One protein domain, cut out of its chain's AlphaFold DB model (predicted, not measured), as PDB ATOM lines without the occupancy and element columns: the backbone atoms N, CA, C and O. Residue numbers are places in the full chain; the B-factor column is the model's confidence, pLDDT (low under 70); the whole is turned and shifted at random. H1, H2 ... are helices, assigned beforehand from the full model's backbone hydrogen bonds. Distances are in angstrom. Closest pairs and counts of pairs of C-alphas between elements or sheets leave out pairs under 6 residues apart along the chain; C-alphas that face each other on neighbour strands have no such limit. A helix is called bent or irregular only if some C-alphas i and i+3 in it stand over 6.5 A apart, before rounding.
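What this domain is: This is residues 4 to 95 of the 253 residues of an uncharacterized protein of Methanobrevibacter sp (UniProt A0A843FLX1). One long helix, H1, runs along a rod-shaped domain and sticks out at one end with residues 4 to 9, while four shorter helices gather about its later part and beyond its end. H2 folds back from the end of H1 as a hairpin, H3 and H4 make a second, looser hairpin towards the other end of the rod, and H5 packs on residues 13 to 24 of H1. The printed part has 92 residues, with five named helices in the order H1, H2, H3, H4, H5 and no named strand; the class is all helix. It is only just compact, close to loose, with a radius of gyration of the C-alphas of 14.7 A, and it spans 53 by 20 by 19 A.

Where its parts are: H1, residues 4 to 29, begins at C-alpha 4 at (-21.935, -43.682, 2.830) and is 37.8 A long. H2, residues 36 to 52, is 24.5 A long and begins at C-alpha 36 at (16.356, -57.039, -13.046). H3, residues 57 to 63, is 12.6 A long and irregular, with C-alphas 60 and 63 at 7.0 A. H4, residues 71 to 81, measures 15.3 A. H5, residues 86 to 94, measures 12.1 A and ends at C-alpha 94 at (-2.263, -46.297, 8.701).

How they stand to each other: Residues 25 to 29 of H1 touch residues 36 to 43 of H2 in a helical hairpin, at a shallow tilt of 29 degrees, opposite ways; the closest C-alphas are those of Leu 29 and Leu 39, 5.8 A apart. H5 touches H1 at a shallow tilt of 30 degrees, opposite ways, with the C-alphas of Leu 20 and Leu 89 closest at 6.0 A. H2 touches H3 at a steep tilt of 50 degrees, closest at the C-alphas of Phe 42 and Leu 60, 6.3 A. H3 and H4 form a helical hairpin at a steep tilt of 42 degrees, closest at the C-alphas of Val 57 and Leu 81, 6.4 A. The helix packing is part aligned, part crossed: two of these four tilts are shallow. H1 and H4 are near each other, while H2 and H4 are apart. In H1, H2, H4 and H5 every O i to N i+4 pair is within hydrogen-bond range; in H3 it is 0 of 3, beside 2 of 4 O i to N i+3 pairs.

The domain as a whole: The C-alphas of Glu 4 and Lys 69 are the two farthest apart, at 53.1 A. The printed part has no cut and no long link; the links H2 to H3 and H4 to H5 are tight. Mean pLDDT of the printed part is 84.7, and residues 54 to 55 and 57 to 68 are under 70.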
ATOM      1  N   GLU A   4     -22.180 -43.956   4.255       94.56
ATOM      2  CA  GLU A   4     -21.935 -43.682   2.830       94.56
ATOM      3  C   GLU A   4     -20.690 -42.809   2.600       94.56
ATOM      4  O   GLU A   4     -19.933 -43.028   1.652       94.56
ATOM      5  N   TRP A   5     -20.448 -41.829   3.479       93.75
ATOM      6  CA  TRP A   5     -19.247 -40.994   3.420       93.75
ATOM      7  C   TRP A   5     -18.002 -41.813   3.759       93.75
ATOM      8  O   TRP A   5     -17.017 -41.742   3.027       93.75
ATOM      9  N   VAL A   6     -18.065 -42.633   4.815       93.81
ATOM     10  CA  VAL A   6     -16.948 -43.493   5.239       93.81
ATOM     11  C   VAL A   6     -16.597 -44.495   4.140       93.81
ATOM     12  O   VAL A   6     -15.436 -44.603   3.760       93.81
ATOM     13  N   GLU A   7     -17.592 -45.164   3.553       94.81
ATOM     14  CA  GLU A   7     -17.400 -46.109   2.446       94.81
ATOM     15  C   GLU A   7     -16.779 -45.438   1.216       94.81
ATOM     16  O   GLU A   7     -15.873 -45.991   0.584       94.81
ATOM     17  N   LYS A   8     -17.232 -44.224   0.882       95.69
ATOM     18  CA  LYS A   8     -16.653 -43.435  -0.207       95.69
ATOM     19  C   LYS A   8     -15.188 -43.089   0.074       95.69
ATOM     20  O   LYS A   8     -14.345 -43.332  -0.789       95.69
ATOM     21  N   LYS A   9     -14.880 -42.549   1.255       94.25
ATOM     22  CA  LYS A   9     -13.516 -42.168   1.650       94.25
ATOM     23  C   LYS A   9     -12.582 -43.365   1.715       94.25
ATOM     24  O   LYS A   9     -11.459 -43.293   1.231       94.25
ATOM     25  N   GLU A  10     -13.065 -44.493   2.217       94.69
ATOM     26  CA  GLU A  10     -12.299 -45.730   2.243       94.69
ATOM     27  C   GLU A  10     -12.001 -46.227   0.824       94.69
ATOM     28  O   GLU A  10     -10.874 -46.610   0.526       94.69
ATOM     29  N   LYS A  11     -12.960 -46.134  -0.104       95.44
ATOM     30  CA  LYS A  11     -12.715 -46.462  -1.515       95.44
ATOM     31  C   LYS A  11     -11.667 -45.542  -2.152       95.44
ATOM     32  O   LYS A  11     -10.788 -46.034  -2.860       95.44
ATOM     33  N   GLU A  12     -11.744 -44.236  -1.901       95.12
ATOM     34  CA  GLU A  12     -10.745 -43.254  -2.356       95.12
ATOM     35  C   GLU A  12      -9.355 -43.569  -1.779       95.12
ATOM     36  O   GLU A  12      -8.365 -43.578  -2.512       95.12
ATOM     37  N   ARG A  13      -9.288 -43.918  -0.489       94.50
ATOM     38  CA  ARG A  13      -8.062 -44.333   0.205       94.50
ATOM     39  C   ARG A  13      -7.447 -45.583  -0.416       94.50
ATOM     40  O   ARG A  13      -6.258 -45.589  -0.721       94.50
ATOM     41  N   GLN A  14      -8.247 -46.625  -0.648       94.50
ATOM     42  CA  GLN A  14      -7.784 -47.869  -1.271       94.50
ATOM     43  C   GLN A  14      -7.265 -47.639  -2.692       94.50
ATOM     44  O   GLN A  14      -6.267 -48.240  -3.089       94.50
ATOM     45  N   GLU A  15      -7.905 -46.759  -3.459       96.81
ATOM     46  CA  GLU A  15      -7.422 -46.404  -4.792       96.81
ATOM     47  C   GLU A  15      -6.103 -45.624  -4.726       96.81
ATOM     48  O   GLU A  15      -5.155 -45.951  -5.441       96.81
ATOM     49  N   LYS A  16      -5.986 -44.665  -3.798       95.88
ATOM     50  CA  LYS A  16      -4.741 -43.928  -3.558       95.88
ATOM     51  C   LYS A  16      -3.589 -44.856  -3.160       95.88
ATOM     52  O   LYS A  16      -2.492 -44.720  -3.696       95.88
ATOM     53  N   ILE A  17      -3.842 -45.840  -2.292       94.50
ATOM     54  CA  ILE A  17      -2.855 -46.863  -1.910       94.50
ATOM     55  C   ILE A  17      -2.362 -47.617  -3.145       94.50
ATOM     56  O   ILE A  17      -1.152 -47.769  -3.310       94.50
ATOM     57  N   LYS A  18      -3.261 -48.055  -4.036       95.38
ATOM     58  CA  LYS A  18      -2.871 -48.759  -5.270       95.38
ATOM     59  C   LYS A  18      -2.016 -47.886  -6.182       95.38
ATOM     60  O   LYS A  18      -0.998 -48.359  -6.679       95.38
ATOM     61  N   ILE A  19      -2.409 -46.625  -6.378       96.69
ATOM     62  CA  ILE A  19      -1.672 -45.667  -7.214       96.69
ATOM     63  C   ILE A  19      -0.261 -45.445  -6.660       96.69
ATOM     64  O   ILE A  19       0.709 -45.592  -7.399       96.69
ATOM     65  N   LEU A  20      -0.136 -45.153  -5.362       95.44
ATOM     66  CA  LEU A  20       1.154 -44.911  -4.710       95.44
ATOM     67  C   LEU A  20       2.046 -46.157  -4.705       95.44
ATOM     68  O   LEU A  20       3.240 -46.058  -4.972       95.44
ATOM     69  N   THR A  21       1.467 -47.330  -4.438       93.75
ATOM     70  CA  THR A  21       2.198 -48.608  -4.457       93.75
ATOM     71  C   THR A  21       2.784 -48.855  -5.845       93.75
ATOM     72  O   THR A  21       3.989 -49.055  -5.971       93.75
ATOM     73  N   LYS A  22       1.962 -48.722  -6.893       95.00
ATOM     74  CA  LYS A  22       2.411 -48.874  -8.278       95.00
ATOM     75  C   LYS A  22       3.467 -47.839  -8.669       95.00
ATOM     76  O   LYS A  22       4.455 -48.183  -9.304       95.00
ATOM     77  N   GLN A  23       3.290 -46.581  -8.268       94.50
ATOM     78  CA  GLN A  23       4.280 -45.535  -8.519       94.50
ATOM     79  C   GLN A  23       5.639 -45.888  -7.902       94.50
ATOM     80  O   GLN A  23       6.672 -45.655  -8.530       94.50
ATOM     81  N   ILE A  24       5.657 -46.451  -6.690       92.25
ATOM     82  CA  ILE A  24       6.890 -46.894  -6.034       92.25
ATOM     83  C   ILE A  24       7.506 -48.081  -6.777       92.25
ATOM     84  O   ILE A  24       8.700 -48.036  -7.051       92.25
ATOM     85  N   GLU A  25       6.720 -49.095  -7.146       92.50
ATOM     86  CA  GLU A  25       7.187 -50.247  -7.935       92.50
ATOM     87  C   GLU A  25       7.827 -49.810  -9.261       92.50
ATOM     88  O   GLU A  25       8.984 -50.140  -9.526       92.50
ATOM     89  N   ASP A  26       7.113 -49.002 -10.054       93.00
ATOM     90  CA  ASP A  26       7.590 -48.479 -11.340       93.00
ATOM     91  C   ASP A  26       8.875 -47.649 -11.152       93.00
ATOM     92  O   ASP A  26       9.807 -47.719 -11.957       93.00
ATOM     93  N   THR A  27       8.961 -46.886 -10.054       91.06
ATOM     94  CA  THR A  27      10.158 -46.105  -9.722       91.06
ATOM     95  C   THR A  27      11.320 -47.020  -9.344       91.06
ATOM     96  O   THR A  27      12.413 -46.848  -9.877       91.06
ATOM     97  N   LEU A  28      11.117 -48.028  -8.492       89.25
ATOM     98  CA  LEU A  28      12.161 -48.990  -8.129       89.25
ATOM     99  C   LEU A  28      12.712 -49.717  -9.362       89.25
ATOM    100  O   LEU A  28      13.927 -49.810  -9.503       89.25
ATOM    101  N   LEU A  29      11.853 -50.132 -10.298       90.31
ATOM    102  CA  LEU A  29      12.260 -50.780 -11.554       90.31
ATOM    103  C   LEU A  29      13.102 -49.887 -12.483       90.31
ATOM    104  O   LEU A  29      13.797 -50.392 -13.360       90.31
ATOM    105  N   SER A  30      13.066 -48.566 -12.296       89.56
ATOM    106  CA  SER A  30      13.864 -47.606 -13.071       89.56
ATOM    107  C   SER A  30      15.253 -47.326 -12.482       89.56
ATOM    108  O   SER A  30      16.011 -46.528 -13.035       89.56
ATOM    109  N   MET A  31      15.593 -47.941 -11.345       87.44
ATOM    110  CA  MET A  31      16.819 -47.634 -10.616       87.44
ATOM    111  C   MET A  31      18.068 -48.159 -11.346       87.44
ATOM    112  O   MET A  31      18.239 -49.356 -11.574       87.44
ATOM    113  N   GLU A  32      18.983 -47.248 -11.678       87.06
ATOM    114  CA  GLU A  32      20.244 -47.572 -12.348       87.06
ATOM    115  C   GLU A  32      21.254 -48.266 -11.417       87.06
ATOM    116  O   GLU A  32      21.287 -48.037 -10.208       87.06
ATOM    117  N   GLY A  33      22.137 -49.093 -11.990       84.69
ATOM    118  CA  GLY A  33      23.192 -49.797 -11.246       84.69
ATOM    119  C   GLY A  33      22.771 -51.150 -10.660       84.69
ATOM    120  O   GLY A  33      23.567 -51.799  -9.971       84.69
ATOM    121  N   TYR A  34      21.559 -51.605 -10.979       85.62
ATOM    122  CA  TYR A  34      20.981 -52.871 -10.538       85.62
ATOM    123  C   TYR A  34      20.510 -53.718 -11.725       85.62
ATOM    124  O   TYR A  34      20.166 -53.204 -12.786       85.62
ATOM    125  N   THR A  35      20.564 -55.031 -11.550       88.88
ATOM    126  CA  THR A  35      20.011 -56.030 -12.469       88.88
ATOM    127  C   THR A  35      18.517 -56.206 -12.218       88.88
ATOM    128  O   THR A  35      18.030 -55.888 -11.139       88.88
ATOM    129  N   GLU A  36      17.792 -56.759 -13.185       89.06
ATOM    130  CA  GLU A  36      16.356 -57.039 -13.046       89.06
ATOM    131  C   GLU A  36      16.043 -57.921 -11.823       89.06
ATOM    132  O   GLU A  36      15.127 -57.614 -11.064       89.06
ATOM    133  N   GLU A  37      16.859 -58.949 -11.560       88.06
ATOM    134  CA  GLU A  37      16.719 -59.814 -10.379       88.06
ATOM    135  C   GLU A  37      16.878 -59.031  -9.066       88.06
ATOM    136  O   GLU A  37      16.110 -59.210  -8.123       88.06
ATOM    137  N   GLU A  38      17.852 -58.121  -9.002       85.88
ATOM    138  CA  GLU A  38      18.065 -57.265  -7.832       85.88
ATOM    139  C   GLU A  38      16.905 -56.284  -7.623       85.88
ATOM    140  O   GLU A  38      16.485 -56.067  -6.487       85.88
ATOM    141  N   LEU A  39      16.368 -55.708  -8.701       88.19
ATOM    142  CA  LEU A  39      15.209 -54.814  -8.647       88.19
ATOM    143  C   LEU A  39      13.950 -55.545  -8.176       88.19
ATOM    144  O   LEU A  39      13.196 -55.012  -7.360       88.19
ATOM    145  N   GLN A  40      13.763 -56.790  -8.612       88.50
ATOM    146  CA  GLN A  40      12.659 -57.623  -8.154       88.50
ATOM    147  C   GLN A  40      12.749 -57.912  -6.646       88.50
ATOM    148  O   GLN A  40      11.745 -57.814  -5.942       88.50
ATOM    149  N   LEU A  41      13.953 -58.164  -6.119       85.19
ATOM    150  CA  LEU A  41      14.169 -58.322  -4.675       85.19
ATOM    151  C   LEU A  41      13.816 -57.050  -3.884       85.19
ATOM    152  O   LEU A  41      13.271 -57.146  -2.781       85.19
ATOM    153  N   PHE A  42      14.079 -55.857  -4.432       85.50
ATOM    154  CA  PHE A  42      13.644 -54.600  -3.809       85.50
ATOM    155  C   PHE A  42      12.116 -54.497  -3.732       85.50
ATOM    156  O   PHE A  42      11.598 -54.100  -2.689       85.50
ATOM    157  N   ILE A  43      11.399 -54.874  -4.796       88.94
ATOM    158  CA  ILE A  43       9.927 -54.875  -4.823       88.94
ATOM    159  C   ILE A  43       9.363 -55.874  -3.808       88.94
ATOM    160  O   ILE A  43       8.492 -55.528  -3.009       88.94
ATOM    161  N   GLU A  44       9.885 -57.101  -3.786       88.50
ATOM    162  CA  GLU A  44       9.463 -58.124  -2.824       88.50
ATOM    163  C   GLU A  44       9.661 -57.651  -1.382       88.50
ATOM    164  O   GLU A  44       8.765 -57.796  -0.543       88.50
ATOM    165  N   ARG A  45      10.805 -57.015  -1.095       85.19
ATOM    166  CA  ARG A  45      11.070 -56.455   0.230       85.19
ATOM    167  C   ARG A  45      10.151 -55.283   0.548       85.19
ATOM    168  O   ARG A  45       9.661 -55.204   1.669       85.19
ATOM    169  N   PHE A  46       9.897 -54.402  -0.412       87.81
ATOM    170  CA  PHE A  46       8.948 -53.306  -0.253       87.81
ATOM    171  C   PHE A  46       7.566 -53.823   0.154       87.81
ATOM    172  O   PHE A  46       7.026 -53.365   1.159       87.81
ATOM    173  N   HIS A  47       7.031 -54.834  -0.532       88.62
ATOM    174  CA  HIS A  47       5.763 -55.449  -0.140       88.62
ATOM    175  C   HIS A  47       5.818 -56.110   1.237       88.62
ATOM    176  O   HIS A  47       4.861 -56.002   2.003       88.62
ATOM    177  N   TYR A  48       6.924 -56.778   1.564       86.50
ATOM    178  CA  TYR A  48       7.119 -57.384   2.877       86.50
ATOM    179  C   TYR A  48       7.072 -56.337   4.001       86.50
ATOM    180  O   TYR A  48       6.287 -56.482   4.935       86.50
ATOM    181  N   GLU A  49       7.839 -55.250   3.887       83.44
ATOM    182  CA  GLU A  49       7.843 -54.152   4.866       83.44
ATOM    183  C   GLU A  49       6.474 -53.467   4.956       83.44
ATOM    184  O   GLU A  49       5.964 -53.210   6.048       83.44
ATOM    185  N   LEU A  50       5.831 -53.247   3.806       83.00
ATOM    186  CA  LEU A  50       4.509 -52.635   3.725       83.00
ATOM    187  C   LEU A  50       3.406 -53.503   4.362       83.00
ATOM    188  O   LEU A  50       2.385 -52.971   4.809       83.00
ATOM    189  N   ASN A  51       3.586 -54.825   4.390       84.31
ATOM    190  CA  ASN A  51       2.686 -55.768   5.058       84.31
ATOM    191  C   ASN A  51       2.970 -55.893   6.557       84.31
ATOM    192  O   ASN A  51       2.044 -56.130   7.326       84.31
ATOM    193  N   LEU A  52       4.222 -55.702   6.980       80.06
ATOM    194  CA  LEU A  52       4.590 -55.656   8.396       80.06
ATOM    195  C   LEU A  52       4.196 -54.344   9.091       80.06
ATOM    196  O   LEU A  52       4.337 -54.247  10.307       80.06
ATOM    197  N   GLY A  53       3.737 -53.335   8.345       74.31
ATOM    198  CA  GLY A  53       3.514 -51.996   8.898       74.31
ATOM    199  C   GLY A  53       4.829 -51.321   9.289       74.31
ATOM    200  O   GLY A  53       4.895 -50.591  10.269       74.31
ATOM    201  N   SER A  54       5.901 -51.618   8.559       69.69
ATOM    202  CA  SER A  54       7.223 -51.064   8.807       69.69
ATOM    203  C   SER A  54       7.432 -49.792   7.992       69.69
ATOM    204  O   SER A  54       7.137 -49.734   6.798       69.69
ATOM    205  N   TYR A  55       7.940 -48.741   8.633       65.31
ATOM    206  CA  TYR A  55       7.839 -47.376   8.108       65.31
ATOM    207  C   TYR A  55       9.169 -46.772   7.643       65.31
ATOM    208  O   TYR A  55       9.268 -45.563   7.458       65.31
ATOM    209  N   SER A  56      10.201 -47.593   7.419       70.00
ATOM    210  CA  SER A  56      11.517 -47.087   7.024       70.00
ATOM    211  C   SER A  56      11.963 -47.570   5.651       70.00
ATOM    212  O   SER A  56      12.301 -48.736   5.462       70.00
ATOM    213  N   VAL A  57      12.114 -46.624   4.720       67.38
ATOM    214  CA  VAL A  57      12.703 -46.872   3.392       67.38
ATOM    215  C   VAL A  57      14.148 -47.387   3.490       67.38
ATOM    216  O   VAL A  57      14.645 -48.065   2.594       67.38
ATOM    217  N   SER A  58      14.828 -47.134   4.616       67.31
ATOM    218  CA  SER A  58      16.177 -47.652   4.869       67.31
ATOM    219  C   SER A  58      16.231 -49.179   5.012       67.31
ATOM    220  O   SER A  58      17.287 -49.768   4.797       67.31
ATOM    221  N   LEU A  59      15.101 -49.837   5.296       67.19
ATOM    222  CA  LEU A  59      15.011 -51.298   5.403       67.19
ATOM    223  C   LEU A  59      15.040 -52.006   4.046       67.19
ATOM    224  O   LEU A  59      15.203 -53.222   3.995       67.19
ATOM    225  N   LEU A  60      14.961 -51.250   2.948       67.81
ATOM    226  CA  LEU A  60      15.187 -51.762   1.598       67.81
ATOM    227  C   LEU A  60      16.689 -51.944   1.293       67.81
ATOM    228  O   LEU A  60      17.060 -52.723   0.424       67.81
ATOM    229  N   ILE A  61      17.572 -51.265   2.032       65.56
ATOM    230  CA  ILE A  61      19.024 -51.202   1.791       65.56
ATOM    231  C   ILE A  61      19.810 -52.502   2.120       65.56
ATOM    232  O   ILE A  61      20.807 -52.759   1.449       65.56
ATOM    233  N   PRO A  62      19.454 -53.368   3.091       59.03
ATOM    234  CA  PRO A  62      20.346 -54.459   3.519       59.03
ATOM    235  C   PRO A  62      20.554 -55.640   2.550       59.03
ATOM    236  O   PRO A  62      21.344 -56.525   2.873       59.03
ATOM    237  N   TYR A  63      19.878 -55.715   1.399       61.47
ATOM    238  CA  TYR A  63      19.757 -56.988   0.663       61.47
ATOM    239  C   TYR A  63      20.796 -57.273  -0.427       61.47
ATOM    240  O   TYR A  63      20.813 -58.382  -0.956       61.47
ATOM    241  N   ILE A  64      21.715 -56.345  -0.725       64.19
ATOM    242  CA  ILE A  64      22.817 -56.603  -1.675       64.19
ATOM    243  C   ILE A  64      24.167 -56.240  -1.030       64.19
ATOM    244  O   ILE A  64      24.788 -55.231  -1.386       64.19
ATOM    245  N   PRO A  65      24.635 -57.034  -0.045       61.50
ATOM    246  CA  PRO A  65      25.747 -56.668   0.836       61.50
ATOM    247  C   PRO A  65      27.039 -56.306   0.095       61.50
ATOM    248  O   PRO A  65      27.792 -55.443   0.546       61.50
ATOM    249  N   ASP A  66      27.293 -56.933  -1.055       66.69
ATOM    250  CA  ASP A  66      28.507 -56.700  -1.838       66.69
ATOM    251  C   ASP A  66      28.480 -55.388  -2.633       66.69
ATOM    252  O   ASP A  66      29.517 -54.732  -2.749       66.69
ATOM    253  N   LYS A  67      27.309 -54.940  -3.103       65.62
ATOM    254  CA  LYS A  67      27.161 -53.642  -3.785       65.62
ATOM    255  C   LYS A  67      27.187 -52.470  -2.812       65.62
ATOM    256  O   LYS A  67      27.741 -51.423  -3.135       65.62
ATOM    257  N   PHE A  68      26.679 -52.650  -1.596       67.69
ATOM    258  CA  PHE A  68      26.668 -51.595  -0.578       67.69
ATOM    259  C   PHE A  68      28.018 -51.378   0.127       67.69
ATOM    260  O   PHE A  68      28.174 -50.407   0.865       67.69
ATOM    261  N   LYS A  69      29.036 -52.199  -0.175       71.38
ATOM    262  CA  LYS A  69      30.447 -51.864   0.099       71.38
ATOM    263  C   LYS A  69      30.932 -50.689  -0.762       71.38
ATOM    264  O   LYS A  69      31.871 -49.995  -0.373       71.38
ATOM    265  N   ASN A  70      30.291 -50.437  -1.909       81.50
ATOM    266  CA  ASN A  70      30.520 -49.237  -2.701       81.50
ATOM    267  C   ASN A  70      29.746 -48.058  -2.090       81.50
ATOM    268  O   ASN A  70      28.527 -47.944  -2.216       81.50
ATOM    269  N   LYS A  71      30.486 -47.151  -1.447       81.81
ATOM    270  CA  LYS A  71      29.939 -45.964  -0.778       81.81
ATOM    271  C   LYS A  71      29.207 -45.012  -1.732       81.81
ATOM    272  O   LYS A  71      28.279 -44.332  -1.303       81.81
ATOM    273  N   GLU A  72      29.620 -44.932  -2.993       84.19
ATOM    274  CA  GLU A  72      28.974 -44.073  -3.989       84.19
ATOM    275  C   GLU A  72      27.595 -44.619  -4.356       84.19
ATOM    276  O   GLU A  72      26.606 -43.902  -4.211       84.19
ATOM    277  N   LEU A  73      27.529 -45.911  -4.692       81.50
ATOM    278  CA  LEU A  73      26.278 -46.603  -5.001       81.50
ATOM    279  C   LEU A  73      25.323 -46.620  -3.797       81.50
ATOM    280  O   LEU A  73      24.137 -46.347  -3.937       81.50
ATOM    281  N   PHE A  74      25.834 -46.855  -2.583       81.81
ATOM    282  CA  PHE A  74      25.031 -46.756  -1.360       81.81
ATOM    283  C   PHE A  74      24.379 -45.374  -1.213       81.81
ATOM    284  O   PHE A  74      23.181 -45.266  -0.946       81.81
ATOM    285  N   ASN A  75      25.157 -44.305  -1.400       82.94
ATOM    286  CA  ASN A  75      24.655 -42.943  -1.252       82.94
ATOM    287  C   ASN A  75      23.672 -42.557  -2.364       82.94
ATOM    288  O   ASN A  75      22.708 -41.845  -2.081       82.94
ATOM    289  N   SER A  76      23.897 -42.995  -3.609       84.62
ATOM    290  CA  SER A  76      22.957 -42.746  -4.707       84.62
ATOM    291  C   SER A  76      21.634 -43.466  -4.475       84.62
ATOM    292  O   SER A  76      20.584 -42.843  -4.602       84.62
ATOM    293  N   THR A  77      21.679 -44.727  -4.039       83.56
ATOM    294  CA  THR A  77      20.485 -45.520  -3.731       83.56
ATOM    295  C   THR A  77      19.716 -44.935  -2.559       83.56
ATOM    296  O   THR A  77      18.509 -44.752  -2.654       83.56
ATOM    297  N   LYS A  78      20.398 -44.532  -1.482       83.25
ATOM    298  CA  LYS A  78      19.741 -43.851  -0.361       83.25
ATOM    299  C   LYS A  78      19.003 -42.583  -0.816       83.25
ATOM    300  O   LYS A  78      17.822 -42.434  -0.524       83.25
ATOM    301  N   LYS A  79      19.668 -41.707  -1.579       85.31
ATOM    302  CA  LYS A  79      19.057 -40.477  -2.122       85.31
ATOM    303  C   LYS A  79      17.908 -40.749  -3.090       85.31
ATOM    304  O   LYS A  79      17.047 -39.894  -3.268       85.31
ATOM    305  N   PHE A  80      17.941 -41.881  -3.785       86.62
ATOM    306  CA  PHE A  80      16.865 -42.307  -4.669       86.62
ATOM    307  C   PHE A  80      15.637 -42.725  -3.859       86.62
ATOM    308  O   PHE A  80      14.544 -42.212  -4.084       86.62
ATOM    309  N   LEU A  81      15.847 -43.582  -2.859       84.75
ATOM    310  CA  LEU A  81      14.812 -44.083  -1.961       84.75
ATOM    311  C   LEU A  81      14.114 -42.966  -1.166       84.75
ATOM    312  O   LEU A  81      12.900 -43.007  -1.002       84.75
ATOM    313  N   GLU A  82      14.846 -41.932  -0.742       84.44
ATOM    314  CA  GLU A  82      14.290 -40.748  -0.057       84.44
ATOM    315  C   GLU A  82      13.287 -39.941  -0.908       84.44
ATOM    316  O   GLU A  82      12.544 -39.133  -0.361       84.44
ATOM    317  N   LYS A  83      13.243 -40.138  -2.234       86.75
ATOM    318  CA  LYS A  83      12.293 -39.450  -3.133       86.75
ATOM    319  C   LYS A  83      10.981 -40.203  -3.325       86.75
ATOM    320  O   LYS A  83      10.069 -39.674  -3.958       86.75
ATOM    321  N   LEU A  84      10.908 -41.449  -2.866       88.88
ATOM    322  CA  LEU A  84       9.701 -42.249  -3.000       88.88
ATOM    323  C   LEU A  84       8.596 -41.648  -2.121       88.88
ATOM    324  O   LEU A  84       8.885 -41.238  -0.996       88.88
ATOM    325  N   PRO A  85       7.324 -41.662  -2.560       91.31
ATOM    326  CA  PRO A  85       6.189 -41.223  -1.746       91.31
ATOM    327  C   PRO A  85       5.835 -42.264  -0.664       91.31
ATOM    328  O   PRO A  85       4.674 -42.604  -0.442       91.31
ATOM    329  N   TYR A  86       6.852 -42.829  -0.006       86.94
ATOM    330  CA  TYR A  86       6.708 -43.912   0.958       86.94
ATOM    331  C   TYR A  86       5.996 -43.441   2.224       86.94
ATOM    332  O   TYR A  86       5.102 -44.123   2.711       86.94
ATOM    333  N   GLU A  87       6.344 -42.257   2.725       85.81
ATOM    334  CA  GLU A  87       5.681 -41.651   3.883       85.81
ATOM    335  C   GLU A  87       4.192 -41.396   3.607       85.81
ATOM    336  O   GLU A  87       3.334 -41.728   4.426       85.81
ATOM    337  N   GLU A  88       3.859 -40.905   2.412       90.69
ATOM    338  CA  GLU A  88       2.468 -40.706   1.998       90.69
ATOM    339  C   GLU A  88       1.709 -42.037   1.888       90.69
ATOM    340  O   GLU A  88       0.566 -42.148   2.335       90.69
ATOM    341  N   LEU A  89       2.336 -43.078   1.332       91.12
ATOM    342  CA  LEU A  89       1.741 -44.413   1.273       91.12
ATOM    343  C   LEU A  89       1.482 -44.970   2.679       91.12
ATOM    344  O   LEU A  89       0.401 -45.492   2.949       91.12
ATOM    345  N   VAL A  90       2.468 -44.851   3.565       87.06
ATOM    346  CA  VAL A  90       2.405 -45.322   4.949       87.06
ATOM    347  C   VAL A  90       1.279 -44.637   5.712       87.06
ATOM    348  O   VAL A  90       0.415 -45.319   6.261       87.06
ATOM    349  N   THR A  91       1.245 -43.306   5.694       86.38
ATOM    350  CA  THR A  91       0.198 -42.515   6.354       86.38
ATOM    351  C   THR A  91      -1.179 -42.860   5.792       86.38
ATOM    352  O   THR A  91      -2.102 -43.157   6.550       86.38
ATOM    353  N   THR A  92      -1.309 -42.967   4.465       89.62
ATOM    354  CA  THR A  92      -2.567 -43.373   3.816       89.62
ATOM    355  C   THR A  92      -3.002 -44.788   4.224       89.62
ATOM    356  O   THR A  92      -4.201 -45.043   4.352       89.62
ATOM    357  N   LYS A  93      -2.073 -45.733   4.448       88.12
ATOM    358  CA  LYS A  93      -2.406 -47.086   4.936       88.12
ATOM    359  C   LYS A  93      -2.790 -47.102   6.416       88.12
ATOM    360  O   LYS A  93      -3.707 -47.849   6.758       88.12
ATOM    361  N   MET A  94      -2.114 -46.307   7.244       84.31
ATOM    362  CA  MET A  94      -2.263 -46.297   8.701       84.31
ATOM    363  C   MET A  94      -3.604 -45.708   9.155       84.31
ATOM    364  O   MET A  94      -4.253 -46.280  10.025       84.31
ATOM    365  N   TYR A  95      -4.051 -44.612   8.538       81.19
ATOM    366  CA  TYR A  95      -5.266 -43.908   8.957       81.19
ATOM    367  C   TYR A  95      -6.472 -44.318   8.102       81.19
ATOM    368  O   TYR A  95      -6.685 -43.821   6.996       81.19
TER     369      TYR A  95